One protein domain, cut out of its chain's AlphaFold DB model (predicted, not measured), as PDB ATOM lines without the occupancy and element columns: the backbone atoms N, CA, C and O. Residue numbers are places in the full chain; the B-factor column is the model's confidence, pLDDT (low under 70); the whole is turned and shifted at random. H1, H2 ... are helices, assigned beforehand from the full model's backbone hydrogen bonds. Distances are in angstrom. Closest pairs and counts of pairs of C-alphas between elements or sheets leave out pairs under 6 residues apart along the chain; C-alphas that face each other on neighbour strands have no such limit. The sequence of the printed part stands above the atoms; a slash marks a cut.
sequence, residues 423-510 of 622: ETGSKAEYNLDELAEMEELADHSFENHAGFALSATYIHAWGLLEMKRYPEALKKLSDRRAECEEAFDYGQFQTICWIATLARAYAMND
ATOM      1  N   GLU A 423      -2.574  16.878  29.951       72.44
ATOM      2  CA  GLU A 423      -2.664  18.269  30.405       72.44
ATOM      3  C   GLU A 423      -1.521  19.124  29.847       72.44
ATOM      4  O   GLU A 423      -1.773  20.251  29.427       72.44
ATOM      5  N   THR A 424      -0.293  18.601  29.754       65.44
ATOM      6  CA  THR A 424       0.877  19.329  29.233       65.44
ATOM      7  C   THR A 424       1.913  18.382  28.625       65.44
ATOM      8  O   THR A 424       2.485  17.547  29.314       65.44
ATOM      9  N   GLY A 425       2.168  18.507  27.313       65.62
ATOM     10  CA  GLY A 425       3.376  18.015  26.617       65.62
ATOM     11  C   GLY A 425       3.687  16.508  26.641       65.62
ATOM     12  O   GLY A 425       4.553  16.060  25.887       65.62
ATOM     13  N   SER A 426       3.006  15.719  27.467       75.88
ATOM     14  CA  SER A 426       3.213  14.288  27.594       75.88
ATOM     15  C   SER A 426       2.640  13.571  26.380       75.88
ATOM     16  O   SER A 426       1.684  14.006  25.735       75.88
ATOM     17  N   LYS A 427       3.301  12.477  26.003       80.19
ATOM     18  CA  LYS A 427       2.862  11.669  24.874       80.19
ATOM     19  C   LYS A 427       1.589  10.942  25.288       80.19
ATOM     20  O   LYS A 427       1.635  10.110  26.188       80.19
ATOM     21  N   ALA A 428       0.486  11.245  24.617       80.44
ATOM     22  CA  ALA A 428      -0.748  10.516  24.827       80.44
ATOM     23  C   ALA A 428      -0.605   9.050  24.382       80.44
ATOM     24  O   ALA A 428       0.030   8.754  23.363       80.44
ATOM     25  N   GLU A 429      -1.204   8.140  25.146       88.31
ATOM     26  CA  GLU A 429      -1.283   6.714  24.831       88.31
ATOM     27  C   GLU A 429      -2.757   6.342  24.641       88.31
ATOM     28  O   GLU A 429      -3.461   5.978  25.583       88.31
ATOM     29  N   TYR A 430      -3.244   6.485  23.405       92.06
ATOM     30  CA  TYR A 430      -4.609   6.104  23.045       92.06
ATOM     31  C   TYR A 430      -4.651   4.672  22.513       92.06
ATOM     32  O   TYR A 430      -3.794   4.263  21.727       92.06
ATOM     33  N   ASN A 431      -5.683   3.929  22.908       94.88
ATOM     34  CA  ASN A 431      -5.988   2.629  22.332       94.88
ATOM     35  C   ASN A 431      -6.838   2.841  21.072       94.88
ATOM     36  O   ASN A 431      -8.027   3.127  21.163       94.88
ATOM     37  N   LEU A 432      -6.212   2.756  19.898       96.62
ATOM     38  CA  LEU A 432      -6.905   2.991  18.630       96.62
ATOM     39  C   LEU A 432      -7.915   1.892  18.293       96.62
ATOM     40  O   LEU A 432      -8.902   2.187  17.630       96.62
ATOM     41  N   ASP A 433      -7.701   0.667  18.774       97.00
ATOM     42  CA  ASP A 433      -8.636  -0.438  18.549       97.00
ATOM     43  C   ASP A 433      -9.934  -0.210  19.341       97.00
ATOM     44  O   ASP A 433     -11.023  -0.404  18.813       97.00
ATOM     45  N   GLU A 434      -9.829   0.310  20.572       96.19
ATOM     46  CA  GLU A 434     -10.981   0.722  21.396       96.19
ATOM     47  C   GLU A 434     -11.775   1.865  20.734       96.19
ATOM     48  O   GLU A 434     -13.004   1.871  20.774       96.19
ATOM     49  N   LEU A 435     -11.090   2.819  20.090       97.56
ATOM     50  CA  LEU A 435     -11.745   3.909  19.353       97.56
ATOM     51  C   LEU A 435     -12.409   3.433  18.056       97.56
ATOM     52  O   LEU A 435     -13.470   3.940  17.701       97.56
ATOM     53  N   ALA A 436     -11.802   2.471  17.361       98.00
ATOM     54  CA  ALA A 436     -12.393   1.856  16.180       98.00
ATOM     55  C   ALA A 436     -13.646   1.044  16.541       98.00
ATOM     56  O   ALA A 436     -14.671   1.205  15.886       98.00
ATOM     57  N   GLU A 437     -13.599   0.245  17.614       96.94
ATOM     58  CA  GLU A 437     -14.769  -0.484  18.129       96.94
ATOM     59  C   GLU A 437     -15.880   0.485  18.559       96.94
ATOM     60  O   GLU A 437     -17.050   0.261  18.266       96.94
ATOM     61  N   MET A 438     -15.530   1.588  19.228       96.94
ATOM     62  CA  MET A 438     -16.481   2.635  19.610       96.94
ATOM     63  C   MET A 438     -17.193   3.242  18.392       96.94
ATOM     64  O   MET A 438     -18.409   3.417  18.431       96.94
ATOM     65  N   GLU A 439     -16.455   3.577  17.331       97.00
ATOM     66  CA  GLU A 439     -17.034   4.082  16.078       97.00
ATOM     67  C   GLU A 439     -17.949   3.035  15.434       97.00
ATOM     68  O   GLU A 439     -19.091   3.348  15.113       97.00
ATOM     69  N   GLU A 440     -17.491   1.786  15.323       96.12
ATOM     70  CA  GLU A 440     -18.272   0.691  14.746       96.12
ATOM     71  C   GLU A 440     -19.580   0.460  15.515       96.12
ATOM     72  O   GLU A 440     -20.641   0.312  14.908       96.12
ATOM     73  N   LEU A 441     -19.530   0.475  16.849       94.88
ATOM     74  CA  LEU A 441     -20.717   0.377  17.697       94.88
ATOM     75  C   LEU A 441     -21.673   1.553  17.473       94.88
ATOM     76  O   LEU A 441     -22.886   1.344  17.473       94.88
ATOM     77  N   ALA A 442     -21.150   2.767  17.290       94.88
ATOM     78  CA  ALA A 442     -21.961   3.951  17.038       94.88
ATOM     79  C   ALA A 442     -22.636   3.908  15.655       94.88
ATOM     80  O   ALA A 442     -23.825   4.206  15.571       94.88
ATOM     81  N   ASP A 443     -21.924   3.482  14.607       93.75
ATOM     82  CA  ASP A 443     -22.477   3.339  13.254       93.75
ATOM     83  C   ASP A 443     -23.568   2.249  13.202       93.75
ATOM     84  O   ASP A 443     -24.662   2.491  12.699       93.75
ATOM     85  N   HIS A 444     -23.317   1.059  13.767       89.56
ATOM     86  CA  HIS A 444     -24.268  -0.063  13.701       89.56
ATOM     87  C   HIS A 444     -25.549   0.168  14.497       89.56
ATOM     88  O   HIS A 444     -26.599  -0.387  14.178       89.56
ATOM     89  N   SER A 445     -25.454   0.918  15.589       81.31
ATOM     90  CA  SER A 445     -26.553   1.011  16.542       81.31
ATOM     91  C   SER A 445     -27.577   2.086  16.177       81.31
ATOM     92  O   SER A 445     -28.660   2.098  16.764       81.31
ATOM     93  N   PHE A 446     -27.253   3.001  15.251       75.25
ATOM     94  CA  PHE A 446     -27.995   4.254  15.105       75.25
ATOM     95  C   PHE A 446     -28.089   4.776  13.667       75.25
ATOM     96  O   PHE A 446     -27.733   5.923  13.396       75.25
ATOM     97  N   GLU A 447     -28.674   3.986  12.761       76.12
ATOM     98  CA  GLU A 447     -28.923   4.409  11.369       76.12
ATOM     99  C   GLU A 447     -29.707   5.737  11.263       76.12
ATOM    100  O   GLU A 447     -29.507   6.496  10.320       76.12
ATOM    101  N   ASN A 448     -30.538   6.070  12.262       84.31
ATOM    102  CA  ASN A 448     -31.338   7.303  12.287       84.31
ATOM    103  C   ASN A 448     -30.691   8.478  13.046       84.31
ATOM    104  O   ASN A 448     -31.268   9.563  13.072       84.31
ATOM    105  N   HIS A 449     -29.524   8.293  13.673       89.50
ATOM    106  CA  HIS A 449     -28.857   9.346  14.453       89.50
ATOM    107  C   HIS A 449     -27.432   9.574  13.951       89.50
ATOM    108  O   HIS A 449     -26.454   9.388  14.681       89.50
ATOM    109  N   ALA A 450     -27.322  10.021  12.696       91.75
ATOM    110  CA  ALA A 450     -26.047  10.299  12.036       91.75
ATOM    111  C   ALA A 450     -25.114  11.171  12.895       91.75
ATOM    112  O   ALA A 450     -23.917  10.905  12.964       91.75
ATOM    113  N   GLY A 451     -25.655  12.154  13.625       92.94
ATOM    114  CA  GLY A 451     -24.867  13.020  14.503       92.94
ATOM    115  C   GLY A 451     -24.087  12.270  15.592       92.94
ATOM    116  O   GLY A 451     -22.934  12.602  15.863       92.94
ATOM    117  N   PHE A 452     -24.653  11.213  16.178       94.50
ATOM    118  CA  PHE A 452     -23.963  10.411  17.193       94.50
ATOM    119  C   PHE A 452     -22.775   9.647  16.594       94.50
ATOM    120  O   PHE A 452     -21.653   9.716  17.106       94.50
ATOM    121  N   ALA A 453     -23.009   8.971  15.469       95.62
ATOM    122  CA  ALA A 453     -22.002   8.193  14.756       95.62
ATOM    123  C   ALA A 453     -20.877   9.073  14.180       95.62
ATOM    124  O   ALA A 453     -19.688   8.756  14.306       95.62
ATOM    125  N   LEU A 454     -21.226  10.239  13.634       96.62
ATOM    126  CA  LEU A 454     -20.264  11.244  13.189       96.62
ATOM    127  C   LEU A 454     -19.443  11.773  14.371       96.62
ATOM    128  O   LEU A 454     -18.218  11.815  14.295       96.62
ATOM    129  N   SER A 455     -20.059  12.093  15.508       96.56
ATOM    130  CA  SER A 455     -19.316  12.527  16.697       96.56
ATOM    131  C   SER A 455     -18.343  11.458  17.223       96.56
ATOM    132  O   SER A 455     -17.234  11.798  17.644       96.56
ATOM    133  N   ALA A 456     -18.691  10.169  17.148       96.62
ATOM    134  CA  ALA A 456     -17.778   9.064  17.460       96.62
ATOM    135  C   ALA A 456     -16.635   8.946  16.430       96.62
ATOM    136  O   ALA A 456     -15.462   8.835  16.803       96.62
ATOM    137  N   THR A 457     -16.955   9.065  15.138       97.69
ATOM    138  CA  THR A 457     -15.978   9.095  14.034       97.69
ATOM    139  C   THR A 457     -14.964  10.223  14.218       97.69
ATOM    140  O   THR A 457     -13.757  10.021  14.056       97.69
ATOM    141  N   TYR A 458     -15.438  11.412  14.596       97.94
ATOM    142  CA  TYR A 458     -14.608  12.575  14.895       97.94
ATOM    143  C   TYR A 458     -13.584  12.267  15.997       97.94
ATOM    144  O   TYR A 458     -12.396  12.566  15.841       97.94
ATOM    145  N   ILE A 459     -14.017  11.620  17.083       97.69
ATOM    146  CA  ILE A 459     -13.144  11.239  18.199       97.69
ATOM    147  C   ILE A 459     -12.099  10.207  17.770       97.69
ATOM    148  O   ILE A 459     -10.916  10.363  18.089       97.69
ATOM    149  N   HIS A 460     -12.480   9.202  16.980       98.19
ATOM    150  CA  HIS A 460     -11.512   8.252  16.438       98.19
ATOM    151  C   HIS A 460     -10.495   8.949  15.517       98.19
ATOM    152  O   HIS A 460      -9.284   8.763  15.673       98.19
ATOM    153  N   ALA A 461     -10.947   9.821  14.612       98.38
ATOM    154  CA  ALA A 461     -10.061  10.599  13.749       98.38
ATOM    155  C   ALA A 461      -9.098  11.494  14.544       98.38
ATOM    156  O   ALA A 461      -7.924  11.624  14.182       98.38
ATOM    157  N   TRP A 462      -9.553  12.075  15.653       97.25
ATOM    158  CA  TRP A 462      -8.683  12.806  16.564       97.25
ATOM    159  C   TRP A 462      -7.634  11.880  17.192       97.25
ATOM    160  O   TRP A 462      -6.440  12.169  17.081       97.25
ATOM    161  N   GLY A 463      -8.027  10.737  17.757       96.94
ATOM    162  CA  GLY A 463      -7.081   9.751  18.287       96.94
ATOM    163  C   GLY A 463      -6.016   9.335  17.265       96.94
ATOM    164  O   GLY A 463      -4.826   9.306  17.585       96.94
ATOM    165  N   LEU A 464      -6.408   9.117  16.004       97.88
ATOM    166  CA  LEU A 464      -5.483   8.830  14.902       97.88
ATOM    167  C   LEU A 464      -4.459   9.957  14.686       97.88
ATOM    168  O   LEU A 464      -3.276   9.670  14.488       97.88
ATOM    169  N   LEU A 465      -4.871  11.230  14.755       96.81
ATOM    170  CA  LEU A 465      -3.958  12.374  14.625       96.81
ATOM    171  C   LEU A 465      -2.933  12.426  15.757       96.81
ATOM    172  O   LEU A 465      -1.745  12.601  15.488       96.81
ATOM    173  N   GLU A 466      -3.361  12.240  17.003       94.75
ATOM    174  CA  GLU A 466      -2.442  12.279  18.143       94.75
ATOM    175  C   GLU A 466      -1.467  11.089  18.142       94.75
ATOM    176  O   GLU A 466      -0.294  11.228  18.495       94.75
ATOM    177  N   MET A 467      -1.913   9.930  17.645       95.56
ATOM    178  CA  MET A 467      -1.078   8.740  17.437       95.56
ATOM    179  C   MET A 467      -0.262   8.783  16.134       95.56
ATOM    180  O   MET A 467       0.394   7.804  15.777       95.56
ATOM    181  N   LYS A 468      -0.256   9.925  15.435       96.38
ATOM    182  CA  LYS A 468       0.499  10.184  14.198       96.38
ATOM    183  C   LYS A 468       0.130   9.303  12.999       96.38
ATOM    184  O   LYS A 468       0.923   9.161  12.069       96.38
ATOM    185  N   ARG A 469      -1.084   8.751  12.966       97.69
ATOM    186  CA  ARG A 469      -1.654   8.022  11.816       97.69
ATOM    187  C   ARG A 469      -2.373   8.989  10.872       97.69
ATOM    188  O   ARG A 469      -3.567   8.875  10.604       97.69
ATOM    189  N   TYR A 470      -1.636   9.988  10.389       98.12
ATOM    190  CA  TYR A 470      -2.207  11.128   9.665       98.12
ATOM    191  C   TYR A 470      -2.954  10.769   8.369       98.12
ATOM    192  O   TYR A 470      -3.987  11.398   8.127       98.12
ATOM    193  N   PRO A 471      -2.502   9.812   7.530       98.50
ATOM    194  CA  PRO A 471      -3.232   9.460   6.309       98.50
ATOM    195  C   PRO A 471      -4.622   8.885   6.594       98.50
ATOM    196  O   PRO A 471      -5.579   9.198   5.891       98.50
ATOM    197  N   GLU A 472      -4.745   8.085   7.652       98.50
ATOM    198  CA  GLU A 472      -6.006   7.452   8.044       98.50
ATOM    199  C   GLU A 472      -6.982   8.462   8.636       98.50
ATOM    200  O   GLU A 472      -8.150   8.474   8.258       98.50
ATOM    201  N   ALA A 473      -6.490   9.361   9.495       98.50
ATOM    202  CA  ALA A 473      -7.292  10.468  10.003       98.50
ATOM    203  C   ALA A 473      -7.801  11.366   8.869       98.50
ATOM    204  O   ALA A 473      -8.970  11.747   8.858       98.50
ATOM    205  N   LEU A 474      -6.927  11.690   7.907       98.50
ATOM    206  CA  LEU A 474      -7.289  12.506   6.753       98.50
ATOM    207  C   LEU A 474      -8.391  11.834   5.936       98.50
ATOM    208  O   LEU A 474      -9.401  12.480   5.684       98.50
ATOM    209  N   LYS A 475      -8.208  10.559   5.573       98.38
ATOM    210  CA  LYS A 475      -9.201   9.785   4.825       98.38
ATOM    211  C   LYS A 475     -10.548   9.770   5.553       98.38
ATOM    212  O   LYS A 475     -11.564  10.136   4.981       98.38
ATOM    213  N   LYS A 476     -10.543   9.427   6.843       97.94
ATOM    214  CA  LYS A 476     -11.761   9.336   7.659       97.94
ATOM    215  C   LYS A 476     -12.540  10.658   7.696       97.94
ATOM    216  O   LYS A 476     -13.750  10.663   7.500       97.94
ATOM    217  N   LEU A 477     -11.845  11.781   7.890       98.38
ATOM    218  CA  LEU A 477     -12.467  13.108   7.935       98.38
ATOM    219  C   LEU A 477     -12.901  13.622   6.557       98.38
ATOM    220  O   LEU A 477     -13.879  14.363   6.474       98.38
ATOM    221  N   SER A 478     -12.169  13.288   5.487       98.06
ATOM    222  CA  SER A 478     -12.520  13.718   4.131       98.06
ATOM    223  C   SER A 478     -13.709  12.951   3.577       98.06
ATOM    224  O   SER A 478     -14.588  13.571   2.985       98.06
ATOM    225  N   ASP A 479     -13.743  11.634   3.789       98.06
ATOM    226  CA  ASP A 479     -14.738  10.744   3.187       98.06
ATOM    227  C   ASP A 479     -16.147  11.046   3.723       98.06
ATOM    228  O   ASP A 479     -17.101  11.044   2.955       98.06
ATOM    229  N   ARG A 480     -16.267  11.406   5.011       97.50
ATOM    230  CA  ARG A 480     -17.553  11.708   5.672       97.50
ATOM    231  C   ARG A 480     -17.839  13.203   5.854       97.50
ATOM    232  O   ARG A 480     -18.705  13.580   6.637       97.50
ATOM    233  N   ARG A 481     -17.117  14.093   5.156       96.88
ATOM    234  CA  ARG A 481     -17.339  15.547   5.287       96.88
ATOM    235  C   ARG A 481     -18.761  15.951   4.880       96.88
ATOM    236  O   ARG A 481     -19.370  16.741   5.588       96.88
ATOM    237  N   ALA A 482     -19.260  15.424   3.760       96.88
ATOM    238  CA  ALA A 482     -20.588  15.768   3.253       96.88
ATOM    239  C   ALA A 482     -21.694  15.326   4.225       96.88
ATOM    240  O   ALA A 482     -22.552  16.131   4.560       96.88
ATOM    241  N   GLU A 483     -21.597  14.102   4.759       96.38
ATOM    242  CA  GLU A 483     -22.503  13.601   5.806       96.38
ATOM    243  C   GLU A 483     -22.482  14.493   7.055       96.38
ATOM    244  O   GLU A 483     -23.519  14.757   7.651       96.38
ATOM    245  N   CYS A 484     -21.302  14.983   7.450       96.06
ATOM    246  CA  CYS A 484     -21.161  15.902   8.578       96.06
ATOM    247  C   CYS A 484     -21.858  17.245   8.327       96.06
ATOM    248  O   CYS A 484     -22.591  17.717   9.191       96.06
ATOM    249  N   GLU A 485     -21.653  17.842   7.151       95.25
ATOM    250  CA  GLU A 485     -22.296  19.103   6.764       95.25
ATOM    251  C   GLU A 485     -23.816  18.951   6.589       95.25
ATOM    252  O   GLU A 485     -24.544  19.895   6.870       95.25
ATOM    253  N   GLU A 486     -24.305  17.780   6.176       94.75
ATOM    254  CA  GLU A 486     -25.739  17.479   6.086       94.75
ATOM    255  C   GLU A 486     -26.371  17.275   7.469       94.75
ATOM    256  O   GLU A 486     -27.402  17.871   7.772       94.75
ATOM    257  N   ALA A 487     -25.742  16.471   8.330       92.94
ATOM    258  CA  ALA A 487     -26.296  16.115   9.636       92.94
ATOM    259  C   ALA A 487     -26.282  17.276  10.637       92.94
ATOM    260  O   ALA A 487     -27.157  17.356  11.497       92.94
ATOM    261  N   PHE A 488     -25.276  18.146  10.556       90.81
ATOM    262  CA  PHE A 488     -25.105  19.261  11.481       90.81
ATOM    263  C   PHE A 488     -25.247  20.622  10.807       90.81
ATOM    264  O   PHE A 488     -24.998  21.601  11.469       90.81
ATOM    265  N   ASP A 489     -25.593  20.753   9.531       92.12
ATOM    266  CA  ASP A 489     -25.605  22.054   8.839       92.12
ATOM    267  C   ASP A 489     -24.225  22.773   8.765       92.12
ATOM    268  O   ASP A 489     -23.230  22.466   9.436       92.12
ATOM    269  N   TYR A 490     -24.127  23.759   7.873       89.00
ATOM    270  CA  TYR A 490     -22.917  24.510   7.552       89.00
ATOM    271  C   TYR A 490     -22.373  25.314   8.741       89.00
ATOM    272  O   TYR A 490     -21.151  25.420   8.908       89.00
ATOM    273  N   GLY A 491     -23.260  25.916   9.535       87.75
ATOM    274  CA  GLY A 491     -22.899  26.842  10.607       87.75
ATOM    275  C   GLY A 491     -22.603  26.181  11.949       87.75
ATOM    276  O   GLY A 491     -21.973  26.808  12.796       87.75
ATOM    277  N   GLN A 492     -23.017  24.933  12.173       89.81
ATOM    278  CA  GLN A 492     -22.948  24.394  13.525       89.81
ATOM    279  C   GLN A 492     -21.517  24.141  13.991       89.81
ATOM    280  O   GLN A 492     -20.580  23.858  13.233       89.81
ATOM    281  N   PHE A 493     -21.357  24.228  15.306       88.38
ATOM    282  CA  PHE A 493     -20.065  24.119  15.963       88.38
ATOM    283  C   PHE A 493     -19.373  22.765  15.719       88.38
ATOM    284  O   PHE A 493     -18.143  22.706  15.629       88.38
ATOM    285  N   GLN A 494     -20.139  21.684  15.544       91.88
ATOM    286  CA  GLN A 494     -19.631  20.345  15.229       91.88
ATOM    287  C   GLN A 494     -18.973  20.322  13.853       91.88
ATOM    288  O   GLN A 494     -17.828  19.887  13.729       91.88
ATOM    289  N   THR A 495     -19.652  20.870  12.843       95.06
ATOM    290  CA  THR A 495     -19.132  21.021  11.481       95.06
ATOM    291  C   THR A 495     -17.852  21.854  11.474       95.06
ATOM    292  O   THR A 495     -16.848  21.477  10.865       95.06
ATOM    293  N   ILE A 496     -17.832  22.954  12.231       94.88
ATOM    294  CA  ILE A 496     -16.641  23.797  12.410       94.88
ATOM    295  C   ILE A 496     -15.483  22.983  13.011       94.88
ATOM    296  O   ILE A 496     -14.371  23.013  12.473       94.88
ATOM    297  N   CYS A 497     -15.721  22.225  14.086       94.75
ATOM    298  CA  CYS A 497     -14.706  21.383  14.726       94.75
ATOM    299  C   CYS A 497     -14.196  20.270  13.801       94.75
ATOM    300  O   CYS A 497     -12.986  20.000  13.765       94.75
ATOM    301  N   TRP A 498     -15.090  19.654  13.027       97.44
ATOM    302  CA  TRP A 498     -14.760  18.636  12.036       97.44
ATOM    303  C   TRP A 498     -13.816  19.191  10.974       97.44
ATOM    304  O   TRP A 498     -12.710  18.677  10.787       97.44
ATOM    305  N   ILE A 499     -14.199  20.289  10.321       97.81
ATOM    306  CA  ILE A 499     -13.430  20.889   9.225       97.81
ATOM    307  C   ILE A 499     -12.109  21.478   9.744       97.81
ATOM    308  O   ILE A 499     -11.070  21.340   9.093       97.81
ATOM    309  N   ALA A 500     -12.089  22.055  10.950       97.50
ATOM    310  CA  ALA A 500     -10.853  22.491  11.603       97.50
ATOM    311  C   ALA A 500      -9.884  21.319  11.832       97.50
ATOM    312  O   ALA A 500      -8.669  21.444  11.637       97.50
ATOM    313  N   THR A 501     -10.415  20.157  12.208       97.75
ATOM    314  CA  THR A 501      -9.626  18.938  12.415       97.75
ATOM    315  C   THR A 501      -9.170  18.333  11.087       97.75
ATOM    316  O   THR A 501      -8.029  17.879  10.991       97.75
ATOM    317  N   LEU A 502      -9.985  18.424  10.035       98.50
ATOM    318  CA  LEU A 502      -9.611  18.065   8.667       98.50
ATOM    319  C   LEU A 502      -8.466  18.950   8.146       98.50
ATOM    320  O   LEU A 502      -7.491  18.438   7.598       98.50
ATOM    321  N   ALA A 503      -8.511  20.264   8.385       98.44
ATOM    322  CA  ALA A 503      -7.403  21.168   8.070       98.44
ATOM    323  C   ALA A 503      -6.112  20.760   8.802       98.44
ATOM    324  O   ALA A 503      -5.035  20.711   8.201       98.44
ATOM    325  N   ARG A 504      -6.211  20.390  10.088       98.00
ATOM    326  CA  ARG A 504      -5.078  19.836  10.847       98.00
ATOM    327  C   ARG A 504      -4.553  18.547  10.206       98.00
ATOM    328  O   ARG A 504      -3.341  18.411  10.063       98.00
ATOM    329  N   ALA A 505      -5.432  17.642   9.781       98.31
ATOM    330  CA  ALA A 505      -5.049  16.408   9.098       98.31
ATOM    331  C   ALA A 505      -4.324  16.681   7.771       98.31
ATOM    332  O   ALA A 505      -3.281  16.078   7.517       98.31
ATOM    333  N   TYR A 506      -4.795  17.638   6.962       98.56
ATOM    334  CA  TYR A 506      -4.082  18.076   5.758       98.56
ATOM    335  C   TYR A 506      -2.671  18.580   6.083       98.56
ATOM    336  O   TYR A 506      -1.712  18.138   5.453       98.56
ATOM    337  N   ALA A 507      -2.517  19.444   7.089       97.69
ATOM    338  CA  ALA A 507      -1.208  19.991   7.453       97.69
ATOM    339  C   ALA A 507      -0.229  18.932   7.980       97.69
ATOM    340  O   ALA A 507       0.973  19.067   7.775       97.69
ATOM    341  N   MET A 508      -0.711  17.887   8.659       97.31
ATOM    342  CA  MET A 508       0.143  16.784   9.128       97.31
ATOM    343  C   MET A 508       0.517  15.785   8.025       97.31
ATOM    344  O   MET A 508       1.427  14.988   8.217       97.31
ATOM    345  N   ASN A 509      -0.151  15.848   6.872       97.62
ATOM    346  CA  ASN A 509       0.214  15.118   5.653       97.62
ATOM    347  C   ASN A 509       0.986  16.009   4.658       97.62
ATOM    348  O   ASN A 509       0.936  15.758   3.456       97.62
ATOM    349  N   ASP A 510       1.610  17.095   5.130       96.56
ATOM    350  CA  ASP A 510       2.352  18.070   4.315       96.56
ATOM    351  C   ASP A 510       1.532  18.702   3.168       96.56
ATOM    352  O   ASP A 510       2.065  19.279   2.224       96.56
TER     353      ASP A 510
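This is residues 423 to 510 of the 622 residues of the protein "Clr5 domain-containing protein" of Cyphellophora europaea CBS 101466 (UniProt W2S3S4). Long helix H2 runs through the middle of a helical stack, with H1 packed along one side of it and H3 and H5 on the other; short H4 packs near the beginning of H2. H2, H3 and H5 make an up-and-down bundle, each running against the one before it. The printed part has 88 residues with five named helices, H1 to H5 in order, and no named strand: all helix. It is compact, with a radius of gyration of the C-alphas of 12.9 A, and spans 37 by 26 by 24 A.

H1, residues 432 to 445, touches H2, residues 450 to 466, closest at the C-alphas of Ala 442 and Ala 453, 4.8 A apart; this helical hairpin has a shallow tilt of 9 degrees. H2 is the hub, touching four helices. It forms a hairpin with H3, residues 470 to 479, closest at the C-alphas of Ala 461 and Ala 473, 4.7 A. With residues 450 to 454 alone H2 touches H4, residues 481 to 488, at a steep tilt of 48 degrees; the closest C-alphas, of Gly 451 and Ala 487, are 5.9 A apart. H5, residues 493 to 508, touches H3 at a steep tilt of 40 degrees, opposite ways, closest at the C-alphas of Leu 474 and Ala 505, 5.1 A. H1 is apart from H3, H4 and H5. In all five helices every O i to N i+4 pair is within hydrogen-bond range.

H1 begins at C-alpha 432 (-6.905, 2.991, 18.630) and is 19.9 A long. H2 measures 24.5 A, H3 14.1 A, H4 10.6 A and H5 22.6 A, ending at C-alpha 508 (0.143, 16.784, 9.128).

The C-alphas farthest apart, of Gly 425 and Asn 448, are 39.1 A apart. The printed part has no cut, and the four links between helices are tight. Residues 424 to 425 have pLDDT under 70.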